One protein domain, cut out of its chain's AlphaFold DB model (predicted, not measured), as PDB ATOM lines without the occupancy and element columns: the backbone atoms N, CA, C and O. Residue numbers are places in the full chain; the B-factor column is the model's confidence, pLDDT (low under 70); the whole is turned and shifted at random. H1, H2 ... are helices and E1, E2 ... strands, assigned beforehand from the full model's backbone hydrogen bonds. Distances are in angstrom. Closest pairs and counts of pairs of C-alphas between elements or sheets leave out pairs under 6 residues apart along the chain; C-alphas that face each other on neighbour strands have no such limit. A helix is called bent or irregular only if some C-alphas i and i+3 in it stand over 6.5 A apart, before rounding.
ATOM      1  N   VAL A   8       5.975  45.499  -8.333       94.38
ATOM      2  CA  VAL A   8       4.803  46.233  -8.809       94.38
ATOM      3  C   VAL A   8       4.732  46.171 -10.325       94.38
ATOM      4  O   VAL A   8       5.616  46.671 -11.021       94.38
ATOM      5  N   LEU A   9       3.642  45.588 -10.820       93.81
ATOM      6  CA  LEU A   9       3.330  45.499 -12.240       93.81
ATOM      7  C   LEU A   9       2.463  46.691 -12.651       93.81
ATOM      8  O   LEU A   9       1.402  46.934 -12.074       93.81
ATOM      9  N   THR A  10       2.896  47.436 -13.661       93.06
ATOM     10  CA  THR A  10       2.087  48.483 -14.308       93.06
ATOM     11  C   THR A  10       1.982  48.209 -15.795       93.06
ATOM     12  O   THR A  10       2.616  47.298 -16.304       93.06
ATOM     13  N   ARG A  11       1.232  49.022 -16.541       91.94
ATOM     14  CA  ARG A  11       1.311  48.974 -18.007       91.94
ATOM     15  C   ARG A  11       2.737  49.276 -18.484       91.94
ATOM     16  O   ARG A  11       3.408  50.106 -17.874       91.94
ATOM     17  N   ALA A  12       3.153  48.686 -19.603       90.25
ATOM     18  CA  ALA A  12       4.455  48.925 -20.238       90.25
ATOM     19  C   ALA A  12       4.718  50.414 -20.525       90.25
ATOM     20  O   ALA A  12       5.837  50.899 -20.405       90.25
ATOM     21  N   THR A  13       3.661  51.169 -20.831       90.44
ATOM     22  CA  THR A  13       3.724  52.616 -21.084       90.44
ATOM     23  C   THR A  13       3.799  53.470 -19.814       90.44
ATOM     24  O   THR A  13       3.870  54.693 -19.902       90.44
ATOM     25  N   THR A  14       3.676  52.870 -18.630       89.12
ATOM     26  CA  THR A  14       3.619  53.585 -17.353       89.12
ATOM     27  C   THR A  14       4.998  53.599 -16.708       89.12
ATOM     28  O   THR A  14       5.546  52.555 -16.363       89.12
ATOM     29  N   ALA A  15       5.542  54.802 -16.514       91.62
ATOM     30  CA  ALA A  15       6.772  54.994 -15.757       91.62
ATOM     31  C   ALA A  15       6.595  54.583 -14.285       91.62
ATOM     32  O   ALA A  15       5.480  54.584 -13.755       91.62
ATOM     33  N   ARG A  16       7.713  54.281 -13.614       89.62
ATOM     34  CA  ARG A  16       7.731  53.960 -12.182       89.62
ATOM     35  C   ARG A  16       7.057  55.083 -11.379       89.62
ATOM     36  O   ARG A  16       7.504  56.228 -11.477       89.62
ATOM     37  N   PRO A  17       6.018  54.787 -10.580       88.75
ATOM     38  CA  PRO A  17       5.376  55.796  -9.746       88.75
ATOM     39  C   PRO A  17       6.381  56.425  -8.772       88.75
ATOM     40  O   PRO A  17       7.153  55.714  -8.129       88.75
ATOM     41  N   ALA A  18       6.384  57.756  -8.665       90.44
ATOM     42  CA  ALA A  18       7.347  58.494  -7.834       90.44
ATOM     43  C   ALA A  18       7.194  58.210  -6.328       90.44
ATOM     44  O   ALA A  18       8.127  58.384  -5.551       90.44
ATOM     45  N   ASP A  19       6.010  57.765  -5.931       90.25
ATOM     46  CA  ASP A  19       5.626  57.400  -4.571       90.25
ATOM     47  C   ASP A  19       5.831  55.909  -4.264       90.25
ATOM     48  O   ASP A  19       5.533  55.458  -3.154       90.25
ATOM     49  N   LEU A  20       6.357  55.137  -5.220       88.50
ATOM     50  CA  LEU A  20       6.735  53.756  -4.983       88.50
ATOM     51  C   LEU A  20       8.047  53.715  -4.175       88.50
ATOM     52  O   LEU A  20       9.066  54.246  -4.637       88.50
ATOM     53  N   PRO A  21       8.072  53.063  -2.995       89.44
ATOM     54  CA  PRO A  21       9.273  52.994  -2.169       89.44
ATOM     55  C   PRO A  21      10.436  52.378  -2.950       89.44
ATOM     56  O   PRO A  21      10.241  51.480  -3.769       89.44
ATOM     57  N   SER A  22      11.656  52.858  -2.703       88.06
ATOM     58  CA  SER A  22      12.877  52.389  -3.384       88.06
ATOM     59  C   SER A  22      13.144  50.894  -3.204       88.06
ATOM     60  O   SER A  22      13.821  50.293  -4.029       88.06
ATOM     61  N   THR A  23      12.588  50.293  -2.155       88.56
ATOM     62  CA  THR A  23      12.689  48.861  -1.862       88.56
ATOM     63  C   THR A  23      11.784  47.989  -2.732       88.56
ATOM     64  O   THR A  23      12.019  46.787  -2.811       88.56
ATOM     65  N   ALA A  24      10.756  48.557  -3.371       89.44
ATOM     66  CA  ALA A  24       9.863  47.818  -4.255       89.44
ATOM     67  C   ALA A  24      10.369  47.874  -5.703       89.44
ATOM     68  O   ALA A  24      10.590  48.957  -6.266       89.44
ATOM     69  N   ALA A  25      10.503  46.694  -6.306       91.25
ATOM     70  CA  ALA A  25      10.783  46.552  -7.724       91.25
ATOM     71  C   ALA A  25       9.564  46.986  -8.549       91.25
ATOM     72  O   ALA A  25       8.419  46.935  -8.094       91.25
ATOM     73  N   HIS A  26       9.808  47.419  -9.780       92.25
ATOM     74  CA  HIS A  26       8.776  47.874 -10.704       92.25
ATOM     75  C   HIS A  26       9.040  47.302 -12.089       92.25
ATOM     76  O   HIS A  26      10.187  47.254 -12.532       92.25
ATOM     77  N   THR A  27       7.990  46.860 -12.770       92.88
ATOM     78  CA  THR A  27       8.068  46.415 -14.162       92.88
ATOM     79  C   THR A  27       6.798  46.789 -14.910       92.88
ATOM     80  O   THR A  27       5.683  46.642 -14.408       92.88
ATOM     81  N   GLY A  28       6.983  47.303 -16.123       91.50
ATOM     82  CA  GLY A  28       5.900  47.546 -17.062       91.50
ATOM     83  C   GLY A  28       5.599  46.287 -17.873       91.50
ATOM     84  O   GLY A  28       6.512  45.687 -18.427       91.50
ATOM     85  N   ILE A  29       4.325  45.917 -17.961       92.44
ATOM     86  CA  ILE A  29       3.826  44.750 -18.687       92.44
ATOM     87  C   ILE A  29       2.722  45.133 -19.673       92.44
ATOM     88  O   ILE A  29       2.002  46.121 -19.480       92.44
ATOM     89  N   ASP A  30       2.564  44.340 -20.726       93.31
ATOM     90  CA  ASP A  30       1.355  44.350 -21.543       93.31
ATOM     91  C   ASP A  30       0.460  43.209 -21.073       93.31
ATOM     92  O   ASP A  30       0.774  42.045 -21.281       93.31
ATOM     93  N   PHE A  31      -0.667  43.531 -20.443       88.56
ATOM     94  CA  PHE A  31      -1.579  42.527 -19.897       88.56
ATOM     95  C   PHE A  31      -2.141  41.569 -20.955       88.56
ATOM     96  O   PHE A  31      -2.667  40.529 -20.580       88.56
ATOM     97  N   THR A  32      -2.046  41.892 -22.244       91.31
ATOM     98  CA  THR A  32      -2.512  41.026 -23.335       91.31
ATOM     99  C   THR A  32      -1.465  40.009 -23.801       91.31
ATOM    100  O   THR A  32      -1.837  38.978 -24.361       91.31
ATOM    101  N   ASP A  33      -0.177  40.242 -23.525       93.62
ATOM    102  CA  ASP A  33       0.919  39.372 -23.959       93.62
ATOM    103  C   ASP A  33       1.251  38.315 -22.900       93.62
ATOM    104  O   ASP A  33       2.029  38.523 -21.966       93.62
ATOM    105  N   VAL A  34       0.636  37.144 -23.046       93.94
ATOM    106  CA  VAL A  34       0.806  36.022 -22.114       93.94
ATOM    107  C   VAL A  34       2.253  35.518 -22.080       93.94
ATOM    108  O   VAL A  34       2.764  35.196 -21.006       93.94
ATOM    109  N   ALA A  35       2.923  35.452 -23.233       96.12
ATOM    110  CA  ALA A  35       4.247  34.847 -23.351       96.12
ATOM    111  C   ALA A  35       5.321  35.726 -22.705       96.12
ATOM    112  O   ALA A  35       6.120  35.241 -21.905       96.12
ATOM    113  N   VAL A  36       5.300  37.029 -22.994       95.00
ATOM    114  CA  VAL A  36       6.244  37.983 -22.399       95.00
ATOM    115  C   VAL A  36       6.013  38.100 -20.895       95.00
ATOM    116  O   VAL A  36       6.968  38.056 -20.119       95.00
ATOM    117  N   ASN A  37       4.754  38.175 -20.455       93.44
ATOM    118  CA  ASN A  37       4.439  38.270 -19.030       93.44
ATOM    119  C   ASN A  37       4.880  37.029 -18.255       93.44
ATOM    120  O   ASN A  37       5.390  37.160 -17.146       93.44
ATOM    121  N   MET A  38       4.724  35.837 -18.828       95.75
ATOM    122  CA  MET A  38       5.207  34.600 -18.216       95.75
ATOM    123  C   MET A  38       6.718  34.665 -17.953       95.75
ATOM    124  O   MET A  38       7.154  34.353 -16.844       95.75
ATOM    125  N   GLU A  39       7.515  35.083 -18.938       96.50
ATOM    126  CA  GLU A  39       8.974  35.167 -18.785       96.50
ATOM    127  C   GLU A  39       9.384  36.223 -17.750       96.50
ATOM    128  O   GLU A  39      10.262  35.969 -16.926       96.50
ATOM    129  N   ILE A  40       8.691  37.365 -17.702       93.69
ATOM    130  CA  ILE A  40       8.892  38.386 -16.661       93.69
ATOM    131  C   ILE A  40       8.615  37.801 -15.270       93.69
ATOM    132  O   ILE A  40       9.431  37.939 -14.358       93.69
ATOM    133  N   LEU A  41       7.480  37.120 -15.092       93.12
ATOM    134  CA  LEU A  41       7.101  36.529 -13.806       93.12
ATOM    135  C   LEU A  41       8.102  35.457 -13.349       93.12
ATOM    136  O   LEU A  41       8.417  35.388 -12.158       93.12
ATOM    137  N   ARG A  42       8.649  34.667 -14.282       93.62
ATOM    138  CA  ARG A  42       9.711  33.687 -14.004       93.62
ATOM    139  C   ARG A  42      11.023  34.349 -13.618       93.62
ATOM    140  O   ARG A  42      11.617  33.955 -12.618       93.62
ATOM    141  N   ALA A  43      11.455  35.360 -14.368       93.81
ATOM    142  CA  ALA A  43      12.698  36.083 -14.108       93.81
ATOM    143  C   ALA A  43      12.706  36.750 -12.724       93.81
ATOM    144  O   ALA A  43      13.752  36.857 -12.087       93.81
ATOM    145  N   HIS A  44      11.534  37.166 -12.240       91.25
ATOM    146  CA  HIS A  44      11.367  37.750 -10.912       91.25
ATOM    147  C   HIS A  44      11.022  36.741  -9.809       91.25
ATOM    148  O   HIS A  44      10.842  37.165  -8.667       91.25
ATOM    149  N   HIS A  45      10.939  35.442 -10.117       92.56
ATOM    150  CA  HIS A  45      10.574  34.384  -9.167       92.56
ATOM    151  C   HIS A  45       9.286  34.703  -8.388       92.56
ATOM    152  O   HIS A  45       9.247  34.650  -7.161       92.56
ATOM    153  N   VAL A  46       8.230  35.104  -9.100       92.38
ATOM    154  CA  VAL A  46       6.971  35.518  -8.469       92.38
ATOM    155  C   VAL A  46       6.196  34.304  -7.949       92.38
ATOM    156  O   VAL A  46       5.698  33.500  -8.730       92.38
ATOM    157  N   ASP A  47       6.015  34.217  -6.630       91.50
ATOM    158  CA  ASP A  47       5.213  33.155  -5.998       91.50
ATOM    159  C   ASP A  47       3.715  33.486  -5.921       91.50
ATOM    160  O   ASP A  47       2.861  32.597  -5.964       91.50
ATOM    161  N   CYS A  48       3.380  34.771  -5.782       93.31
ATOM    162  CA  CYS A  48       2.022  35.251  -5.535       93.31
ATOM    163  C   CYS A  48       1.738  36.522  -6.336       93.31
ATOM    164  O   CYS A  48       2.560  37.437  -6.379       93.31
ATOM    165  N   ILE A  49       0.544  36.600  -6.922       93.69
ATOM    166  CA  ILE A  49       0.032  37.789  -7.601       93.69
ATOM    167  C   ILE A  49      -1.238  38.260  -6.909       93.69
ATOM    168  O   ILE A  49      -2.167  37.487  -6.682       93.69
ATOM    169  N   ILE A  50      -1.293  39.561  -6.632       95.25
ATOM    170  CA  ILE A  50      -2.482  40.250  -6.139       95.25
ATOM    171  C   ILE A  50      -2.893  41.270  -7.194       95.25
ATOM    172  O   ILE A  50      -2.220  42.280  -7.396       95.25
ATOM    173  N   SER A  51      -3.994  40.999  -7.885       93.44
ATOM    174  CA  SER A  51      -4.529  41.879  -8.915       93.44
ATOM    175  C   SER A  51      -5.390  42.967  -8.280       93.44
ATOM    176  O   SER A  51      -6.462  42.689  -7.755       93.44
ATOM    177  N   ALA A  52      -4.934  44.216  -8.358       92.06
ATOM    178  CA  ALA A  52      -5.655  45.399  -7.883       92.06
ATOM    179  C   ALA A  52      -6.184  46.261  -9.044       92.06
ATOM    180  O   ALA A  52      -6.172  47.491  -8.980       92.06
ATOM    181  N   ILE A  53      -6.597  45.625 -10.143       89.19
ATOM    182  CA  ILE A  53      -7.100  46.345 -11.316       89.19
ATOM    183  C   ILE A  53      -8.539  46.835 -11.123       89.19
ATOM    184  O   ILE A  53      -9.318  46.259 -10.362       89.19
ATOM    185  N   THR A  54      -8.898  47.899 -11.837       85.94
ATOM    186  CA  THR A  54     -10.214  48.536 -11.755       85.94
ATOM    187  C   THR A  54     -11.285  47.759 -12.521       85.94
ATOM    188  O   THR A  54     -10.991  47.006 -13.447       85.94
ATOM    189  N   THR A  55     -12.560  48.000 -12.200       81.56
ATOM    190  CA  THR A  55     -13.708  47.339 -12.852       81.56
ATOM    191  C   THR A  55     -13.687  47.455 -14.381       81.56
ATOM    192  O   THR A  55     -14.004  46.494 -15.074       81.56
ATOM    193  N   SER A  56     -13.260  48.599 -14.924       81.25
ATOM    194  CA  SER A  56     -13.182  48.845 -16.374       81.25
ATOM    195  C   SER A  56     -12.176  47.957 -17.114       81.25
ATOM    196  O   SER A  56     -12.291  47.779 -18.324       81.25
ATOM    197  N   THR A  57     -11.196  47.391 -16.412       85.38
ATOM    198  CA  THR A  57     -10.113  46.594 -16.998       85.38
ATOM    199  C   THR A  57     -10.140  45.141 -16.540       85.38
ATOM    200  O   THR A  57      -9.216  44.397 -16.845       85.38
ATOM    201  N   ILE A  58     -11.214  44.707 -15.870       86.56
ATOM    202  CA  ILE A  58     -11.321  43.392 -15.221       86.56
ATOM    203  C   ILE A  58     -10.995  42.207 -16.153       86.56
ATOM    204  O   ILE A  58     -10.401  41.226 -15.709       86.56
ATOM    205  N   HIS A  59     -11.318  42.341 -17.444       83.81
ATOM    206  CA  HIS A  59     -11.065  41.363 -18.506       83.81
ATOM    207  C   HIS A  59      -9.570  41.060 -18.715       83.81
ATOM    208  O   HIS A  59      -9.214  39.955 -19.113       83.81
ATOM    209  N   LEU A  60      -8.680  42.000 -18.381       88.56
ATOM    210  CA  LEU A  60      -7.227  41.838 -18.493       88.56
ATOM    211  C   LEU A  60      -6.634  40.874 -17.452       88.56
ATOM    212  O   LEU A  60      -5.468  40.503 -17.555       88.56
ATOM    213  N   GLN A  61      -7.411  40.432 -16.457       89.81
ATOM    214  CA  GLN A  61      -6.952  39.408 -15.511       89.81
ATOM    215  C   GLN A  61      -6.827  38.027 -16.120       89.81
ATOM    216  O   GLN A  61      -6.037  37.242 -15.615       89.81
ATOM    217  N   ILE A  62      -7.598  37.722 -17.163       90.50
ATOM    218  CA  ILE A  62      -7.592  36.401 -17.794       90.50
ATOM    219  C   ILE A  62      -6.207  36.096 -18.388       90.50
ATOM    220  O   ILE A  62      -5.563  35.166 -17.907       90.50
ATOM    221  N   PRO A  63      -5.683  36.897 -19.338       92.38
ATOM    222  CA  PRO A  63      -4.351  36.654 -19.890       92.38
ATOM    223  C   PRO A  63      -3.240  36.746 -18.832       92.38
ATOM    224  O   PRO A  63      -2.268  35.995 -18.889       92.38
ATOM    225  N   LEU A  64      -3.390  37.605 -17.816       92.25
ATOM    226  CA  LEU A  64      -2.438  37.663 -16.704       92.25
ATOM    227  C   LEU A  64      -2.458  36.385 -15.848       92.25
ATOM    228  O   LEU A  64      -1.402  35.923 -15.423       92.25
ATOM    229  N   ALA A  65      -3.634  35.809 -15.593       91.94
ATOM    230  CA  ALA A  65      -3.777  34.554 -14.863       91.94
ATOM    231  C   ALA A  65      -3.222  33.370 -15.668       91.94
ATOM    232  O   ALA A  65      -2.563  32.502 -15.094       91.94
ATOM    233  N   ASP A  66      -3.414  33.361 -16.990       91.88
ATOM    234  CA  ASP A  66      -2.816  32.365 -17.883       91.88
ATOM    235  C   ASP A  66      -1.280  32.460 -17.865       91.88
ATOM    236  O   ASP A  66      -0.596  31.445 -17.706       91.88
ATOM    237  N   ALA A  67      -0.730  33.677 -17.919       92.88
ATOM    238  CA  ALA A  67       0.709  33.920 -17.802       92.88
ATOM    239  C   ALA A  67       1.254  33.480 -16.436       92.88
ATOM    240  O   ALA A  67       2.290  32.820 -16.359       92.88
ATOM    241  N   ALA A  68       0.534  33.792 -15.355       91.75
ATOM    242  CA  ALA A  68       0.881  33.394 -13.995       91.75
ATOM    243  C   ALA A  68       0.918  31.871 -13.838       91.75
ATOM    244  O   ALA A  68       1.878  31.314 -13.299       91.75
ATOM    245  N   ARG A  69      -0.095  31.183 -14.371       93.12
ATOM    246  CA  ARG A  69      -0.161  29.722 -14.386       93.12
ATOM    247  C   ARG A  69       1.015  29.123 -15.153       93.12
ATOM    248  O   ARG A  69       1.641  28.191 -14.657       93.12
ATOM    249  N   ALA A  70       1.328  29.651 -16.334       93.25
ATOM    250  CA  ALA A  70       2.450  29.182 -17.145       93.25
ATOM    251  C   ALA A  70       3.815  29.467 -16.488       93.25
ATOM    252  O   ALA A  70       4.757  28.682 -16.628       93.25
ATOM    253  N   ALA A  71       3.919  30.557 -15.725       92.31
ATOM    254  CA  ALA A  71       5.113  30.929 -14.973       92.31
ATOM    255  C   ALA A  71       5.345  30.069 -13.718       92.31
ATOM    256  O   ALA A  71       6.466  30.043 -13.217       92.31
ATOM    257  N   GLY A  72       4.328  29.342 -13.240       90.25
ATOM    258  CA  GLY A  72       4.408  28.534 -12.018       90.25
ATOM    259  C   GLY A  72       4.071  29.302 -10.735       90.25
ATOM    260  O   GLY A  72       4.472  28.879  -9.654       90.25
ATOM    261  N   VAL A  73       3.334  30.414 -10.840       92.06
ATOM    262  CA  VAL A  73       2.844  31.189  -9.689       92.06
ATOM    263  C   VAL A  73       1.925  30.311  -8.829       92.06
ATOM    264  O   VAL A  73       1.019  29.653  -9.343       92.06
ATOM    265  N   GLN A  74       2.130  30.318  -7.512       91.69
ATOM    266  CA  GLN A  74       1.417  29.448  -6.570       91.69
ATOM    267  C   GLN A  74       0.042  30.001  -6.175       91.69
ATOM    268  O   GLN A  74      -0.886  29.236  -5.908       91.69
ATOM    269  N   LEU A  75      -0.097  31.329  -6.127       91.00
ATOM    270  CA  LEU A  75      -1.332  32.003  -5.729       91.00
ATOM    271  C   LEU A  75      -1.644  33.187  -6.645       91.00
ATOM    272  O   LEU A  75      -0.833  34.094  -6.806       91.00
ATOM    273  N   PHE A  76      -2.863  33.216  -7.178       92.56
ATOM    274  CA  PHE A  76      -3.398  34.358  -7.914       92.56
ATOM    275  C   PHE A  76      -4.660  34.869  -7.215       92.56
ATOM    276  O   PHE A  76      -5.674  34.173  -7.150       92.56
ATOM    277  N   VAL A  77      -4.595  36.083  -6.675       93.38
ATOM    278  CA  VAL A  77      -5.717  36.766  -6.029       93.38
ATOM    279  C   VAL A  77      -6.324  37.753  -7.032       93.38
ATOM    280  O   VAL A  77      -5.670  38.745  -7.365       93.38
ATOM    281  N   PRO A  78      -7.547  37.507  -7.536       91.69
ATOM    282  CA  PRO A  78      -8.220  38.436  -8.436       91.69
ATOM    283  C   PRO A  78      -8.716  39.692  -7.697       91.69
ATOM    284  O   PRO A  78      -8.816  39.725  -6.470       91.69
ATOM    285  N   SER A  79      -9.079  40.720  -8.464       91.06
ATOM    286  CA  SER A  79      -9.623  41.994  -7.984       91.06
ATOM    287  C   SER A  79     -11.079  41.837  -7.532       91.06
ATOM    288  O   SER A  79     -12.015  42.231  -8.227       91.06
ATOM    289  N   GLU A  80     -11.277  41.251  -6.351       86.19
ATOM    290  CA  GLU A  80     -12.584  40.947  -5.741       86.19
ATOM    291  C   GLU A  80     -12.772  41.621  -4.367       86.19
ATOM    292  O   GLU A  80     -13.477  41.120  -3.499       86.19
ATOM    293  N   PHE A  81     -12.154  42.785  -4.147       85.56
ATOM    294  CA  PHE A  81     -12.133  43.500  -2.856       85.56
ATOM    295  C   PHE A  81     -13.463  44.180  -2.457       85.56
ATOM    296  O   PHE A  81     -13.455  45.272  -1.890       85.56
ATOM    297  N   GLY A  82     -14.610  43.582  -2.777       84.62
ATOM    298  CA  GLY A  82     -15.930  44.162  -2.532       84.62
ATOM    299  C   GLY A  82     -17.001  43.106  -2.277       84.62
ATOM    300  O   GLY A  82     -16.846  42.242  -1.419       84.62
ATOM    301  N   THR A  83     -18.111  43.212  -3.005       81.56
ATOM    302  CA  THR A  83     -19.263  42.315  -2.880       81.56
ATOM    303  C   THR A  83     -18.888  40.882  -3.234       81.56
ATOM    304  O   THR A  83     -18.241  40.647  -4.253       81.56
ATOM    305  N   ILE A  84     -19.342  39.922  -2.424       82.81
ATOM    306  CA  ILE A  84     -19.245  38.502  -2.758       82.81
ATOM    307  C   ILE A  84     -20.061  38.275  -4.030       82.81
ATOM    308  O   ILE A  84     -21.279  38.412  -4.032       82.81
ATOM    309  N   THR A  85     -19.360  37.962  -5.113       79.44
ATOM    310  CA  THR A  85     -19.949  37.718  -6.432       79.44
ATOM    311  C   THR A  85     -20.465  36.291  -6.596       79.44
ATOM    312  O   THR A  85     -21.197  35.996  -7.537       79.44
ATOM    313  N   ARG A  86     -20.114  35.407  -5.657       76.12
ATOM    314  CA  ARG A  86     -20.602  34.032  -5.602       76.12
ATOM    315  C   ARG A  86     -22.122  34.042  -5.415       76.12
ATOM    316  O   ARG A  86     -22.613  34.693  -4.500       76.12
ATOM    317  N   ASP A  87     -22.819  33.315  -6.283       81.00
ATOM    318  CA  ASP A  87     -24.275  33.112  -6.273       81.00
ATOM    319  C   ASP A  87     -25.132  34.315  -6.721       81.00
ATOM    320  O   ASP A  87     -26.357  34.260  -6.628       81.00
ATOM    321  N   LEU A  88     -24.528  35.378  -7.269       78.62
ATOM    322  CA  LEU A  88     -25.295  36.451  -7.911       78.62
ATOM    323  C   LEU A  88     -25.796  36.004  -9.288       78.62
ATOM    324  O   LEU A  88     -25.012  35.653 -10.172       78.62
ATOM    325  N   THR A  89     -27.112  36.059  -9.486       81.81
ATOM    326  CA  THR A  89     -27.714  35.878 -10.809       81.81
ATOM    327  C   THR A  89     -27.509  37.143 -11.656       81.81
ATOM    328  O   THR A  89     -27.331  38.235 -11.104       81.81
ATOM    329  N   PRO A  90     -27.552  37.055 -13.000       79.06
ATOM    330  CA  PRO A  90     -27.497  38.243 -13.857       79.06
ATOM    331  C   PRO A  90     -28.584  39.280 -13.534       79.06
ATOM    332  O   PRO A  90     -28.355  40.475 -13.723       79.06
ATOM    333  N   GLU A  91     -29.731  38.821 -13.027       82.56
ATOM    334  CA  GLU A  91     -30.899  39.630 -12.662       82.56
ATOM    335  C   GLU A  91     -30.673  40.398 -11.352       82.56
ATOM    336  O   GLU A  91     -30.984  41.585 -11.267       82.56
ATOM    337  N   ASP A  92     -30.046  39.752 -10.364       85.12
ATOM    338  CA  ASP A  92     -29.729  40.345  -9.058       85.12
ATOM    339  C   ASP A  92     -28.431  41.165  -9.068       85.12
ATOM    340  O   ASP A  92     -28.087  41.825  -8.085       85.12
ATOM    341  N   THR A  93     -27.678  41.119 -10.169       82.94
ATOM    342  CA  THR A  93     -26.378  41.781 -10.285       82.94
ATOM    343  C   THR A  93     -26.562  43.292 -10.475       82.94
ATOM    344  O   THR A  93     -27.043  43.737 -11.526       82.94
ATOM    345  N   PRO A  94     -26.097  44.127  -9.526       82.94
ATOM    346  CA  PRO A  94     -26.101  45.573  -9.696       82.94
ATOM    347  C   PRO A  94     -25.336  45.988 -10.955       82.94
ATOM    348  O   PRO A  94     -24.303  45.404 -11.284       82.94
ATOM    349  N   SER A  95     -25.783  47.049 -11.628       82.69
ATOM    350  CA  SER A  95     -25.202  47.509 -12.902       82.69
ATOM    351  C   SER A  95     -23.682  47.726 -12.858       82.69
ATOM    352  O   SER A  95     -22.989  47.463 -13.839       82.69
ATOM    353  N   TYR A  96     -23.136  48.135 -11.711       78.38
ATOM    354  CA  TYR A  96     -21.697  48.337 -11.517       78.38
ATOM    355  C   TYR A  96     -20.883  47.032 -11.388       78.38
ATOM    356  O   TYR A  96     -19.660  47.070 -11.526       78.38
ATOM    357  N   LEU A  97     -21.527  45.884 -11.141       80.00
ATOM    358  CA  LEU A  97     -20.906  44.550 -11.116       80.00
ATOM    359  C   LEU A  97     -21.110  43.768 -12.414       80.00
ATOM    360  O   LEU A  97     -20.385  42.801 -12.644       80.00
ATOM    361  N   GLN A  98     -22.027  44.198 -13.283       79.75
ATOM    362  CA  GLN A  98     -22.288  43.549 -14.574       79.75
ATOM    363  C   GLN A  98     -21.005  43.305 -15.388       79.75
ATOM    364  O   GLN A  98     -20.815  42.175 -15.838       79.75
ATOM    365  N   PRO A  99     -20.050  44.259 -15.497       75.44
ATOM    366  CA  PRO A  99     -18.807  44.016 -16.219       75.44
ATOM    367  C   PRO A  99     -17.941  42.912 -15.621       75.44
ATOM    368  O   PRO A  99     -17.026  42.485 -16.293       75.44
ATOM    369  N   LYS A 100     -18.149  42.480 -14.374       72.62
ATOM    370  CA  LYS A 100     -17.401  41.365 -13.776       72.62
ATOM    371  C   LYS A 100     -18.075  40.019 -14.028       72.62
ATOM    372  O   LYS A 100     -17.377  39.032 -14.229       72.62
ATOM    373  N   MET A 101     -19.407  39.997 -14.034       74.94
ATOM    374  CA  MET A 101     -20.196  38.775 -14.213       74.94
ATOM    375  C   MET A 101     -20.207  38.301 -15.662       74.94
ATOM    376  O   MET A 101     -20.091  37.107 -15.926       74.94
ATOM    377  N   THR A 102     -20.280  39.232 -16.614       66.56
ATOM    378  CA  THR A 102     -20.370  38.905 -18.043       66.56
ATOM    379  C   THR A 102     -19.133  38.184 -18.584       66.56
ATOM    380  O   THR A 102     -19.251  37.432 -19.546       66.56
ATOM    381  N   TRP A 103     -17.961  38.349 -17.957       57.94
ATOM    382  CA  TRP A 103     -16.717  37.680 -18.368       57.94
ATOM    383  C   TRP A 103     -16.457  36.335 -17.683       57.94
ATOM    384  O   TRP A 103     -15.503  35.654 -18.055       57.94
ATOM    385  N   GLN A 104     -17.269  35.925 -16.703       55.31
ATOM    386  CA  GLN A 104     -17.085  34.633 -16.026       55.31
ATOM    387  C   GLN A 104     -17.544  33.431 -16.870       55.31
ATOM    388  O   GLN A 104     -17.315  32.288 -16.476       55.31
ATOM    389  N   VAL A 105     -18.154  33.664 -18.037       46.50
ATOM    390  CA  VAL A 105     -18.725  32.617 -18.893       46.50
ATOM    391  C   VAL A 105     -18.087  32.682 -20.285       46.50
ATOM    392  O   VAL A 105     -18.507  33.472 -21.127       46.50
ATOM    393  N   ARG A 106     -17.066  31.857 -20.558       50.38
ATOM    394  CA  ARG A 106     -16.580  31.637 -21.934       50.38
ATOM    395  C   ARG A 106     -17.311  30.441 -22.563       50.38
ATOM    396  O   ARG A 106     -17.364  29.377 -21.941       50.38
ATOM    397  N   PRO A 107     -17.846  30.561 -23.793       38.44
ATOM    398  CA  PRO A 107     -18.393  29.418 -24.519       38.44
ATOM    399  C   PRO A 107     -17.283  28.397 -24.813       38.44
ATOM    400  O   PRO A 107     -16.338  28.709 -25.531       38.44
ATOM    401  N   GLY A 108     -17.396  27.188 -24.257       45.62
ATOM    402  CA  GLY A 108     -16.434  26.094 -24.463       45.62
ATOM    403  C   GLY A 108     -15.466  25.833 -23.305       45.62
ATOM    404  O   GLY A 108     -14.748  24.834 -23.343       45.62
ATOM    405  N   ASP A 109     -15.477  26.647 -22.247       43.69
ATOM    406  CA  ASP A 109     -14.700  26.340 -21.047       43.69
ATOM    407  C   ASP A 109     -15.388  25.205 -20.264       43.69
ATOM    408  O   ASP A 109     -16.414  25.399 -19.612       43.69
ATOM    409  N   LEU A 110     -14.783  24.007 -20.272       33.03
ATOM    410  CA  LEU A 110     -15.140  22.851 -19.420       33.03
ATOM    411  C   LEU A 110     -14.792  23.077 -17.931       33.03
ATOM    412  O   LEU A 110     -14.662  22.145 -17.141       33.03
ATOM    413  N   PHE A 111     -14.609  24.336 -17.561       33.22
ATOM    414  CA  PHE A 111     -14.390  24.814 -16.218       33.22
ATOM    415  C   PHE A 111     -15.281  26.051 -16.058       33.22
ATOM    416  O   PHE A 111     -14.811  27.165 -16.292       33.22
ATOM    417  N   PRO A 112     -16.550  25.915 -15.609       33.28
ATOM    418  CA  PRO A 112     -17.110  26.993 -14.796       33.28
ATOM    419  C   PRO A 112     -16.054  27.319 -13.735       33.28
ATOM    420  O   PRO A 112     -15.352  26.400 -13.317       33.28
ATOM    421  N   CYS A 113     -15.890  28.584 -13.342       35.66
ATOM    422  CA  CYS A 113     -14.925  29.044 -12.333       35.66
ATOM    423  C   CYS A 113     -15.139  28.332 -10.973       35.66
ATOM    424  O   CYS A 113     -15.708  28.854 -10.023       35.66
ATOM    425  N   SER A 114     -14.767  27.060 -10.945       34.50
ATOM    426  CA  SER A 114     -15.108  26.001 -10.010       34.50
ATOM    427  C   SER A 114     -14.286  24.775 -10.419       34.50
ATOM    428  O   SER A 114     -14.813  23.728 -10.778       34.50
ATOM    429  N   SER A 115     -12.956  24.915 -10.464       32.69
ATOM    430  CA  SER A 115     -12.032  23.888  -9.954       32.69
ATOM    431  C   SER A 115     -10.554  24.282 -10.103       32.69
ATOM    432  O   SER A 115     -10.035  24.491 -11.193       32.69
ATOM    433  N   LYS A 116      -9.868  24.265  -8.951       27.36
ATOM    434  CA  LYS A 116      -8.411  24.123  -8.748       27.36
ATOM    435  C   LYS A 116      -7.482  25.319  -8.996       27.36
ATOM    436  O   LYS A 116      -6.274  25.122  -9.054       27.36
ATOM    437  N   LEU A 117      -7.980  26.550  -8.955       29.55
ATOM    438  CA  LEU A 117      -7.263  27.553  -8.166       29.55
ATOM    439  C   LEU A 117      -8.036  27.646  -6.862       29.55
ATOM    440  O   LEU A 117      -9.182  28.099  -6.856       29.55
ATOM    441  N   THR A 118      -7.496  27.101  -5.777       28.88
ATOM    442  CA  THR A 118      -8.175  27.203  -4.492       28.88
ATOM    443  C   THR A 118      -8.174  28.679  -4.118       28.88
ATOM    444  O   THR A 118      -7.200  29.188  -3.573       28.88
ATOM    445  N   VAL A 119      -9.271  29.382  -4.402       35.66
ATOM    446  CA  VAL A 119      -9.625  30.611  -3.695       35.66
ATOM    447  C   VAL A 119      -9.969  30.156  -2.281       35.66
ATOM    448  O   VAL A 119     -11.132  29.995  -1.909       35.66
ATOM    449  N   MET A 120      -8.937  29.799  -1.515       26.77
ATOM    450  CA  MET A 120      -9.093  29.584  -0.094       26.77
ATOM    451  C   MET A 120      -9.443  30.951   0.476       26.77
ATOM    452  O   MET A 120      -8.704  31.907   0.223       26.77
ATOM    453  N   PRO A 121     -10.522  31.084   1.261       35.81
ATOM    454  CA  PRO A 121     -10.560  32.183   2.202       35.81
ATOM    455  C   PRO A 121      -9.276  32.039   3.022       35.81
ATOM    456  O   PRO A 121      -9.097  31.025   3.699       35.81
ATOM    457  N   LEU A 122      -8.344  32.984   2.872       36.66
ATOM    458  CA  LEU A 122      -7.102  33.037   3.639       36.66
ATOM    459  C   LEU A 122      -7.486  33.234   5.110       36.66
ATOM    460  O   LEU A 122      -7.485  34.340   5.641       36.66
ATOM    461  N   ARG A 123      -7.875  32.146   5.777       38.06
ATOM    462  CA  ARG A 123      -7.909  32.080   7.231       38.06
ATOM    463  C   ARG A 123      -6.461  32.212   7.672       38.06
ATOM    464  O   ARG A 123      -5.600  31.503   7.153       38.06
ATOM    465  N   ALA A 124      -6.200  33.105   8.625       41.03
ATOM    466  CA  ALA A 124      -4.857  33.398   9.130       41.03
ATOM    467  C   ALA A 124      -4.061  32.131   9.525       41.03
ATOM    468  O   ALA A 124      -2.837  32.100   9.411       41.03
ATOM    469  N   GLU A 125      -4.768  31.071   9.920       40.62
ATOM    470  CA  GLU A 125      -4.219  29.757  10.264       40.62
ATOM    471  C   GLU A 125      -3.551  29.033   9.076       40.62
ATOM    472  O   GLU A 125      -2.544  28.351   9.259       40.62
ATOM    473  N   HIS A 126      -4.054  29.196   7.845       41.56
ATOM    474  CA  HIS A 126      -3.522  28.484   6.676       41.56
ATOM    475  C   HIS A 126      -2.182  29.071   6.211       41.56
ATOM    476  O   HIS A 126      -1.280  28.307   5.876       41.56
ATOM    477  N   CYS A 127      -2.004  30.398   6.308       38.84
ATOM    478  CA  CYS A 127      -0.748  31.097   6.001       38.84
ATOM    479  C   CYS A 127       0.439  30.597   6.839       38.84
ATOM    480  O   CYS A 127       1.560  30.542   6.341       38.84
ATOM    481  N   LYS A 128       0.192  30.194   8.096       41.38
ATOM    482  CA  LYS A 128       1.225  29.626   8.975       41.38
ATOM    483  C   LYS A 128       1.679  28.233   8.529       41.38
ATOM    484  O   LYS A 128       2.851  27.917   8.686       41.38
ATOM    485  N   SER A 129       0.782  27.415   7.968       40.66
ATOM    486  CA  SER A 129       1.091  26.027   7.577       40.66
ATOM    487  C   SER A 129       1.935  25.911   6.302       40.66
ATOM    488  O   SER A 129       2.740  24.995   6.181       40.66
ATOM    489  N   ILE A 130       1.809  26.880   5.391       49.81
ATOM    490  CA  ILE A 130       2.595  26.985   4.149       49.81
ATOM    491  C   ILE A 130       3.895  27.783   4.328       49.81
ATOM    492  O   ILE A 130       4.582  28.071   3.356       49.81
ATOM    493  N   GLY A 131       4.247  28.157   5.565       34.66
ATOM    494  CA  GLY A 131       5.498  28.858   5.863       34.66
ATOM    495  C   GLY A 131       5.603  30.260   5.256       34.66
ATOM    496  O   GLY A 131       6.698  30.816   5.229       34.66
TER     497      GLY A 131
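What this domain is: This is residues 8 to 131 of the 175 residues of the protein "NmrA domain-containing protein" of Auriculariopsis ampla (UniProt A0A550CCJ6). Two helices, H1 and H2, pack at a steep angle in the body, with the parallel strand pair E1 and E2 near H1 and the parallel pair E3 and E4 near H2. Beyond the first residues of H2, the looping residues 78 to 97 lead into the short H3, and residues 121 to 131, including H4, stick out as a tail. The printed part has 124 residues with four named helices and four named strands, in the order E1 E2 H1 E3 H2 E4 H3 H4. The class is mixed, helices and strands, though under half of the residues are in named elements. The whole is compact, with a radius of gyration of the C-alphas of 16.0 A and spans of 46 by 38 by 31 A.

Where its parts are: Find C-alpha 8 at (4.803, 46.233, -8.809), where E1, residues 8 to 11, begins. E2 is residues 25 to 29, 13.1 A long. H1 is residues 34 to 43, 14.3 A long, and E3 is residues 48 to 50. At C-alpha 55, (-13.708, 47.339, -12.852), H2 begins and runs 25.1 A to residue 71; it has a kink of 34 degrees near residue 62 and is irregular, with C-alphas 56 and 59 8.1 A apart. E4 is residues 75 to 77, H3 residues 98 to 101, and H4 residues 124 to 129, ending at C-alpha 129, (1.091, 26.027, 7.577).

How they stand to each other: Look first at E1 and E2, parallel at 27 degrees: N 8 and O 25 are 2.8 A apart, within hydrogen-bond range. The closest C-alphas of E2 and H1, those of Ile 29 and Asn 37, are 6.5 A apart. H1 and H2 touch, closest at the C-alphas of Met 38 and Ala 67, 4.6 A; they run the same way at a steep tilt of 61 degrees. E3, H2 and E4 form a strand-helix-strand unit, two parallel neighbour strands with a helix between them along the chain, and its crossover is right-handed. E3 and E4 stand at 3 degrees, with N 77 and O 49 2.8 A apart, within hydrogen-bond range. The closest C-alphas of H2 and E4 are those of Ala 65 and Phe 76, 7.0 A. H2 touches H3 with residues 55 to 59 alone; the closest C-alphas are those of Ile 58 and Lys 100, 6.6 A. H4 touches no helix, and H3 and H4 are apart. Every O i to N i+4 pair is within hydrogen-bond range in H1, 7 of 13 in H2 and 0 of 2 in H4, where 2 of 3 O i to N i+3 pairs are within range; H3 is too short for an O i to N i+4 pair.

The domain as a whole: The C-alphas of Ser 22 and Glu 91, the two farthest apart, are 46.5 A apart. The printed part has no cut. The links E1 to E2, E4 to H3 and H3 to H4 are long, with 13, 20 and 22 residues. Residues 106 to 111 and 121 to 131 stand free. The mean pLDDT of the printed part is 76.9, and residues 102 to 131 are under 70.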